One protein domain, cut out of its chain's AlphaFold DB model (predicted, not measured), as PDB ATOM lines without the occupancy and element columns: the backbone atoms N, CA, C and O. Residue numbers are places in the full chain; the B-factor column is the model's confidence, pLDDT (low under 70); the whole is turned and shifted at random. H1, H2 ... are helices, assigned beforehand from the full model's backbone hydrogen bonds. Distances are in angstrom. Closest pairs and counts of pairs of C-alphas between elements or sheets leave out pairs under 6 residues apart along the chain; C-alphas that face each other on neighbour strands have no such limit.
ATOM      1  N   LEU A 336     260.514 232.191 236.076       97.00
ATOM      2  CA  LEU A 336     259.183 232.719 236.350       97.00
ATOM      3  C   LEU A 336     258.982 232.967 237.854       97.00
ATOM      4  O   LEU A 336     259.647 232.334 238.669       97.00
ATOM      5  N   PRO A 337     258.065 233.876 238.231       97.19
ATOM      6  CA  PRO A 337     257.673 234.056 239.628       97.19
ATOM      7  C   PRO A 337     257.131 232.766 240.265       97.19
ATOM      8  O   PRO A 337     256.434 231.996 239.599       97.19
ATOM      9  N   ASP A 338     257.396 232.563 241.559       96.44
ATOM     10  CA  ASP A 338     256.998 231.357 242.303       96.44
ATOM     11  C   ASP A 338     255.498 231.044 242.190       96.44
ATOM     12  O   ASP A 338     255.124 229.898 241.958       96.44
ATOM     13  N   ASP A 339     254.633 232.060 242.278       95.69
ATOM     14  CA  ASP A 339     253.176 231.907 242.181       95.69
ATOM     15  C   ASP A 339     252.731 231.404 240.799       95.69
ATOM     16  O   ASP A 339     251.818 230.583 240.682       95.69
ATOM     17  N   VAL A 340     253.416 231.843 239.741       96.62
ATOM     18  CA  VAL A 340     253.214 231.333 238.378       96.62
ATOM     19  C   VAL A 340     253.716 229.893 238.270       96.62
ATOM     20  O   VAL A 340     253.058 229.045 237.662       96.62
ATOM     21  N   CYS A 341     254.867 229.596 238.873       97.19
ATOM     22  CA  CYS A 341     255.463 228.267 238.860       97.19
ATOM     23  C   CYS A 341     254.620 227.220 239.593       97.19
ATOM     24  O   CYS A 341     254.470 226.112 239.077       97.19
ATOM     25  N   GLU A 342     254.015 227.563 240.730       94.12
ATOM     26  CA  GLU A 342     253.077 226.692 241.449       94.12
ATOM     27  C   GLU A 342     251.865 226.329 240.573       94.12
ATOM     28  O   GLU A 342     251.494 225.155 240.471       94.12
ATOM     29  N   GLY A 343     251.296 227.313 239.866       94.62
ATOM     30  CA  GLY A 343     250.196 227.086 238.924       94.62
ATOM     31  C   GLY A 343     250.595 226.185 237.751       94.62
ATOM     32  O   GLY A 343     249.905 225.214 237.435       94.62
ATOM     33  N   LEU A 344     251.746 226.453 237.127       94.88
ATOM     34  CA  LEU A 344     252.266 225.635 236.028       94.88
ATOM     35  C   LEU A 344     252.636 224.220 236.473       94.88
ATOM     36  O   LEU A 344     252.515 223.278 235.687       94.88
ATOM     37  N   GLN A 345     253.089 224.044 237.713       92.88
ATOM     38  CA  GLN A 345     253.431 222.733 238.236       92.88
ATOM     39  C   GLN A 345     252.220 221.806 238.274       92.88
ATOM     40  O   GLN A 345     252.326 220.661 237.825       92.88
ATOM     41  N   GLN A 346     251.080 222.300 238.758       89.56
ATOM     42  CA  GLN A 346     249.844 221.524 238.773       89.56
ATOM     43  C   GLN A 346     249.485 221.047 237.357       89.56
ATOM     44  O   GLN A 346     249.283 219.852 237.132       89.56
ATOM     45  N   GLU A 347     249.514 221.955 236.380       91.00
ATOM     46  CA  GLU A 347     249.247 221.637 234.973       91.00
ATOM     47  C   GLU A 347     250.232 220.585 234.429       91.00
ATOM     48  O   GLU A 347     249.838 219.618 233.779       91.00
ATOM     49  N   VAL A 348     251.530 220.715 234.729       91.25
ATOM     50  CA  VAL A 348     252.566 219.760 234.298       91.25
ATOM     51  C   VAL A 348     252.383 218.373 234.921       91.25
ATOM     52  O   VAL A 348     252.717 217.362 234.294       91.25
ATOM     53  N   GLU A 349     251.868 218.288 236.141       88.44
ATOM     54  CA  GLU A 349     251.598 217.019 236.816       88.44
ATOM     55  C   GLU A 349     250.365 216.315 236.268       88.44
ATOM     56  O   GLU A 349     250.392 215.093 236.092       88.44
ATOM     57  N   GLU A 350     249.327 217.071 235.915       85.00
ATOM     58  CA  GLU A 350     248.139 216.540 235.246       85.00
ATOM     59  C   GLU A 350     248.495 215.899 233.889       85.00
ATOM     60  O   GLU A 350     247.921 214.873 233.509       85.00
ATOM     61  N   LEU A 351     249.548 216.388 233.213       83.31
ATOM     62  CA  LEU A 351     250.083 215.804 231.970       83.31
ATOM     63  C   LEU A 351     250.778 214.442 232.132       83.31
ATOM     64  O   LEU A 351     251.190 213.845 231.132       83.31
ATOM     65  N   LYS A 352     250.918 213.900 233.349       73.31
ATOM     66  CA  LYS A 352     251.524 212.570 233.566       73.31
ATOM     67  C   LYS A 352     250.675 211.422 232.984       73.31
ATOM     68  O   LYS A 352     251.157 210.287 232.912       73.31
ATOM     69  N   SER A 353     249.449 211.683 232.520       74.50
ATOM     70  CA  SER A 353     248.592 210.672 231.892       74.50
ATOM     71  C   SER A 353     249.140 210.179 230.534       74.50
ATOM     72  O   SER A 353     249.661 210.936 229.716       74.50
ATOM     73  N   GLU A 354     248.967 208.886 230.221       64.44
ATOM     74  CA  GLU A 354     249.325 208.311 228.902       64.44
ATOM     75  C   GLU A 354     248.578 208.971 227.725       64.44
ATOM     76  O   GLU A 354     248.979 208.854 226.562       64.44
ATOM     77  N   ARG A 355     247.472 209.672 228.006       70.50
ATOM     78  CA  ARG A 355     246.721 210.423 226.999       70.50
ATOM     79  C   ARG A 355     247.471 211.690 226.587       70.50
ATOM     80  O   ARG A 355     247.496 212.003 225.399       70.50
ATOM     81  N   ASP A 356     248.132 212.349 227.531       69.31
ATOM     82  CA  ASP A 356     248.826 213.622 227.325       69.31
ATOM     83  C   ASP A 356     250.182 213.469 226.638       69.31
ATOM     84  O   ASP A 356     250.562 214.319 225.835       69.31
ATOM     85  N   LYS A 357     250.841 212.311 226.783       70.00
ATOM     86  CA  LYS A 357     252.045 211.958 226.000       70.00
ATOM     87  C   LYS A 357     251.812 211.948 224.480       70.00
ATOM     88  O   LYS A 357     252.767 211.941 223.705       70.00
ATOM     89  N   LYS A 358     250.552 211.946 224.025       77.06
ATOM     90  CA  LYS A 358     250.186 212.065 222.600       77.06
ATOM     91  C   LYS A 358     250.112 213.512 222.107       77.06
ATOM     92  O   LYS A 358     249.957 213.708 220.902       77.06
ATOM     93  N   HIS A 359     250.221 214.497 222.999       82.06
ATOM     94  CA  HIS A 359     250.216 215.924 222.687       82.06
ATOM     95  C   HIS A 359     251.656 216.471 222.703       82.06
ATOM     96  O   HIS A 359     252.102 216.995 223.723       82.06
ATOM     97  N   PRO A 360     252.403 216.380 221.583       85.38
ATOM     98  CA  PRO A 360     253.829 216.726 221.537       85.38
ATOM     99  C   PRO A 360     254.120 218.159 222.003       85.38
ATOM    100  O   PRO A 360     255.131 218.408 222.649       85.38
ATOM    101  N   TYR A 361     253.199 219.093 221.755       90.06
ATOM    102  CA  TYR A 361     253.334 220.490 222.180       90.06
ATOM    103  C   TYR A 361     253.241 220.679 223.686       90.06
ATOM    104  O   TYR A 361     253.957 221.511 224.229       90.06
ATOM    105  N   ARG A 362     252.384 219.905 224.360       89.69
ATOM    106  CA  ARG A 362     252.261 219.955 225.820       89.69
ATOM    107  C   ARG A 362     253.515 219.410 226.479       89.69
ATOM    108  O   ARG A 362     253.974 219.984 227.449       89.69
ATOM    109  N   VAL A 363     254.103 218.355 225.912       90.31
ATOM    110  CA  VAL A 363     255.389 217.818 226.381       90.31
ATOM    111  C   VAL A 363     256.500 218.860 226.231       90.31
ATOM    112  O   VAL A 363     257.249 219.089 227.177       90.31
ATOM    113  N   LEU A 364     256.571 219.534 225.078       92.69
ATOM    114  CA  LEU A 364     257.534 220.612 224.834       92.69
ATOM    115  C   LEU A 364     257.345 221.786 225.813       92.69
ATOM    116  O   LEU A 364     258.302 222.225 226.438       92.69
ATOM    117  N   LEU A 365     256.107 222.258 225.983       93.88
ATOM    118  CA  LEU A 365     255.758 223.345 226.903       93.88
ATOM    119  C   LEU A 365     256.017 222.985 228.369       93.88
ATOM    120  O   LEU A 365     256.560 223.801 229.103       93.88
ATOM    121  N   ALA A 366     255.694 221.759 228.781       93.31
ATOM    122  CA  ALA A 366     255.968 221.263 230.124       93.31
ATOM    123  C   ALA A 366     257.471 221.185 230.413       93.31
ATOM    124  O   ALA A 366     257.891 221.468 231.531       93.31
ATOM    125  N   LYS A 367     258.286 220.826 229.413       94.06
ATOM    126  CA  LYS A 367     259.747 220.844 229.544       94.06
ATOM    127  C   LYS A 367     260.262 222.266 229.778       94.06
ATOM    128  O   LYS A 367     261.013 222.471 230.722       94.06
ATOM    129  N   LEU A 368     259.788 223.238 228.996       95.94
ATOM    130  CA  LEU A 368     260.128 224.653 229.200       95.94
ATOM    131  C   LEU A 368     259.645 225.179 230.557       95.94
ATOM    132  O   LEU A 368     260.371 225.907 231.214       95.94
ATOM    133  N   ALA A 369     258.447 224.787 230.997       96.12
ATOM    134  CA  ALA A 369     257.922 225.181 232.302       96.12
ATOM    135  C   ALA A 369     258.803 224.678 233.450       96.12
ATOM    136  O   ALA A 369     259.099 225.443 234.357       96.12
ATOM    137  N   ARG A 370     259.284 223.430 233.386       94.75
ATOM    138  CA  ARG A 370     260.232 222.896 234.379       94.75
ATOM    139  C   ARG A 370     261.544 223.672 234.402       94.75
ATOM    140  O   ARG A 370     262.064 223.930 235.474       94.75
ATOM    141  N   GLU A 371     262.060 224.050 233.235       95.12
ATOM    142  CA  GLU A 371     263.307 224.815 233.112       95.12
ATOM    143  C   GLU A 371     263.168 226.268 233.610       95.12
ATOM    144  O   GLU A 371     264.079 226.802 234.236       95.12
ATOM    145  N   SER A 372     262.008 226.895 233.391       96.38
ATOM    146  CA  SER A 372     261.676 228.227 233.924       96.38
ATOM    147  C   SER A 372     261.339 228.242 235.419       96.38
ATOM    148  O   SER A 372     261.219 229.324 235.987       96.38
ATOM    149  N   CYS A 373     261.126 227.076 236.034       96.50
ATOM    150  CA  CYS A 373     260.646 226.922 237.410       96.50
ATOM    151  C   CYS A 373     261.489 225.915 238.204       96.50
ATOM    152  O   CYS A 373     260.958 225.205 239.059       96.50
ATOM    153  N   VAL A 374     262.787 225.814 237.897       94.56
ATOM    154  CA  VAL A 374     263.679 224.785 238.461       94.56
ATOM    155  C   VAL A 374     263.598 224.759 239.986       94.56
ATOM    156  O   VAL A 374     263.367 223.695 240.550       94.56
ATOM    157  N   GLU A 375     263.676 225.918 240.643       91.69
ATOM    158  CA  GLU A 375     263.684 226.001 242.109       91.69
ATOM    159  C   GLU A 375     262.399 225.442 242.745       91.69
ATOM    160  O   GLU A 375     262.460 224.662 243.698       91.69
ATOM    161  N   VAL A 376     261.228 225.781 242.193       92.44
ATOM    162  CA  VAL A 376     259.924 225.308 242.693       92.44
ATOM    163  C   VAL A 376     259.763 223.804 242.464       92.44
ATOM    164  O   VAL A 376     259.358 223.072 243.373       92.44
ATOM    165  N   PHE A 377     260.129 223.316 241.274       90.38
ATOM    166  CA  PHE A 377     260.045 221.891 240.958       90.38
ATOM    167  C   PHE A 377     261.030 221.057 241.792       90.38
ATOM    168  O   PHE A 377     260.642 220.004 242.295       90.38
ATOM    169  N   GLU A 378     262.271 221.512 241.983       92.69
ATOM    170  CA  GLU A 378     263.274 220.827 242.811       92.69
ATOM    171  C   GLU A 378     262.872 220.799 244.285       92.69
ATOM    172  O   GLU A 378     262.926 219.742 244.918       92.69
ATOM    173  N   LYS A 379     262.394 221.929 244.825       92.00
ATOM    174  CA  LYS A 379     261.894 222.000 246.202       92.00
ATOM    175  C   LYS A 379     260.795 220.969 246.445       92.00
ATOM    176  O   LYS A 379     260.856 220.239 247.435       92.00
ATOM    177  N   ARG A 380     259.830 220.866 245.528       88.50
ATOM    178  CA  ARG A 380     258.735 219.902 245.645       88.50
ATOM    179  C   ARG A 380     259.193 218.457 245.450       88.50
ATOM    180  O   ARG A 380     258.741 217.591 246.189       88.50
ATOM    181  N   MET A 381     260.115 218.182 244.525       88.94
ATOM    182  CA  MET A 381     260.700 216.839 244.410       88.94
ATOM    183  C   MET A 381     261.367 216.408 245.721       88.94
ATOM    184  O   MET A 381     261.141 215.291 246.176       88.94
ATOM    185  N   HIS A 382     262.115 217.299 246.376       92.50
ATOM    186  CA  HIS A 382     262.720 217.007 247.676       92.50
ATOM    187  C   HIS A 382     261.695 216.863 248.810       92.50
ATOM    188  O   HIS A 382     261.908 216.074 249.729       92.50
ATOM    189  N   GLU A 383     260.590 217.609 248.780       92.75
ATOM    190  CA  GLU A 383     259.467 217.410 249.706       92.75
ATOM    191  C   GLU A 383     258.823 216.027 249.516       92.75
ATOM    192  O   GLU A 383     258.674 215.299 250.493       92.75
ATOM    193  N   GLU A 384     258.559 215.611 248.273       90.12
ATOM    194  CA  GLU A 384     258.000 214.288 247.949       90.12
ATOM    195  C   GLU A 384     258.948 213.134 248.325       90.12
ATOM    196  O   GLU A 384     258.499 212.087 248.799       90.12
ATOM    197  N   GLU A 385     260.260 213.304 248.137       92.00
ATOM    198  CA  GLU A 385     261.270 212.329 248.565       92.00
ATOM    199  C   GLU A 385     261.285 212.163 250.088       92.00
ATOM    200  O   GLU A 385     261.266 211.030 250.572       92.00
ATOM    201  N   ARG A 386     261.244 213.271 250.842       94.00
ATOM    202  CA  ARG A 386     261.171 213.233 252.311       94.00
ATOM    203  C   ARG A 386     259.891 212.567 252.805       94.00
ATOM    204  O   ARG A 386     259.963 211.696 253.668       94.00
ATOM    205  N   ASP A 387     258.743 212.916 252.228       93.69
ATOM    206  CA  ASP A 387     257.455 212.319 252.597       93.69
ATOM    207  C   ASP A 387     257.443 210.803 252.344       93.69
ATOM    208  O   ASP A 387     256.913 210.025 253.144       93.69
ATOM    209  N   LYS A 388     258.072 210.359 251.248       93.12
ATOM    210  CA  LYS A 388     258.217 208.937 250.926       93.12
ATOM    211  C   LYS A 388     259.142 208.213 251.906       93.12
ATOM    212  O   LYS A 388     258.803 207.114 252.347       93.12
ATOM    213  N   GLU A 389     260.277 208.810 252.267       94.06
ATOM    214  CA  GLU A 389     261.188 208.255 253.277       94.06
ATOM    215  C   GLU A 389     260.507 208.119 254.645       94.06
ATOM    216  O   GLU A 389     260.630 207.081 255.304       94.06
ATOM    217  N   ASP A 390     259.734 209.127 255.056       95.50
ATOM    218  CA  ASP A 390     258.963 209.089 256.298       95.50
ATOM    219  C   ASP A 390     257.865 208.017 256.253       95.50
ATOM    220  O   ASP A 390     257.676 207.277 257.227       95.50
ATOM    221  N   GLN A 391     257.183 207.852 255.115       94.12
ATOM    222  CA  GLN A 391     256.192 206.792 254.929       94.12
ATOM    223  C   GLN A 391     256.825 205.394 255.009       94.12
ATOM    224  O   GLN A 391     256.307 204.526 255.721       94.12
ATOM    225  N   ASP A 392     257.959 205.175 254.345       93.56
ATOM    226  CA  ASP A 392     258.698 203.910 254.398       93.56
ATOM    227  C   ASP A 392     259.191 203.616 255.825       93.56
ATOM    228  O   ASP A 392     259.101 202.479 256.306       93.56
ATOM    229  N   ARG A 393     259.625 204.648 256.561       94.75
ATOM    230  CA  ARG A 393     260.010 204.540 257.974       94.75
ATOM    231  C   ARG A 393     258.830 204.154 258.865       94.75
ATOM    232  O   ARG A 393     258.993 203.304 259.742       94.75
ATOM    233  N   ILE A 394     257.647 204.728 258.646       94.12
ATOM    234  CA  ILE A 394     256.419 204.360 259.371       94.12
ATOM    235  C   ILE A 394     256.051 202.896 259.094       94.12
ATOM    236  O   ILE A 394     255.782 202.143 260.032       94.12
TER     237      ILE A 394
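AT A GLANCE: This is residues 336 to 394 of the 402 residues of the protein "Hypothetical protein" of Hemiselmis andersenii (UniProt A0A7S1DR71). A helical hairpin of H1 and H2 has a long arm, H3, that leaves at the turn after H2, so that H2 and H3 make a corner like an L, and H1 packs beside that corner. The loop between H1 and H2 sticks out with residues 353 to 358, and the far part of H3, residues 381 to 394, sticks out too and makes much of the length. The printed part has 59 residues with three named helices, in the order H1, H2, H3, and no named strand; the class is all helix. It is loose, with a radius of gyration of the C-alphas of 13.3 A, and flat, spanning 40 by 29 by 14 A.

IN THESE COORDINATES: H1 is residues 338 to 350, 18.7 A from first to last C-alpha, and begins at C-alpha 338 at (256.998, 231.357, 242.303). H2 is residues 360 to 372, 18.6 A long, and begins at C-alpha 360 at (253.829, 216.726, 221.537). H3 is residues 374 to 394, 30.1 A long, and ends at C-alpha 394 at (256.419, 204.360, 259.371).

HOW THE PARTS SIT: H1 and H2 form a helical hairpin and touch, the closest C-alphas being those of Val 348 and Ala 366, 5.6 A apart. They run opposite ways at a shallow tilt of 33 degrees, only just short of steep. H3 touches H1 with residues 376 to 377 alone; the closest C-alphas, of Cys 341 and Val 376, are 6.6 A apart. H1 and H3 run the same way at a steep tilt of 60 degrees. H2 and H3 are close but not clearly touching, about perpendicular at 89 degrees, with the C-alphas of Arg 370 and Phe 377 closest at 6.7 A. In H1, H2 and H3 every O i to N i+4 pair is within hydrogen-bond range.

THE WHOLE: The two C-alphas farthest apart, of Tyr 361 and Ile 394, are 40.7 A apart. The printed part has no cut. The link from H1 to H2 is short and that from H2 to H3 is tight. The mean pLDDT of the printed part is 90.1; residues 354 and 356 are under 70.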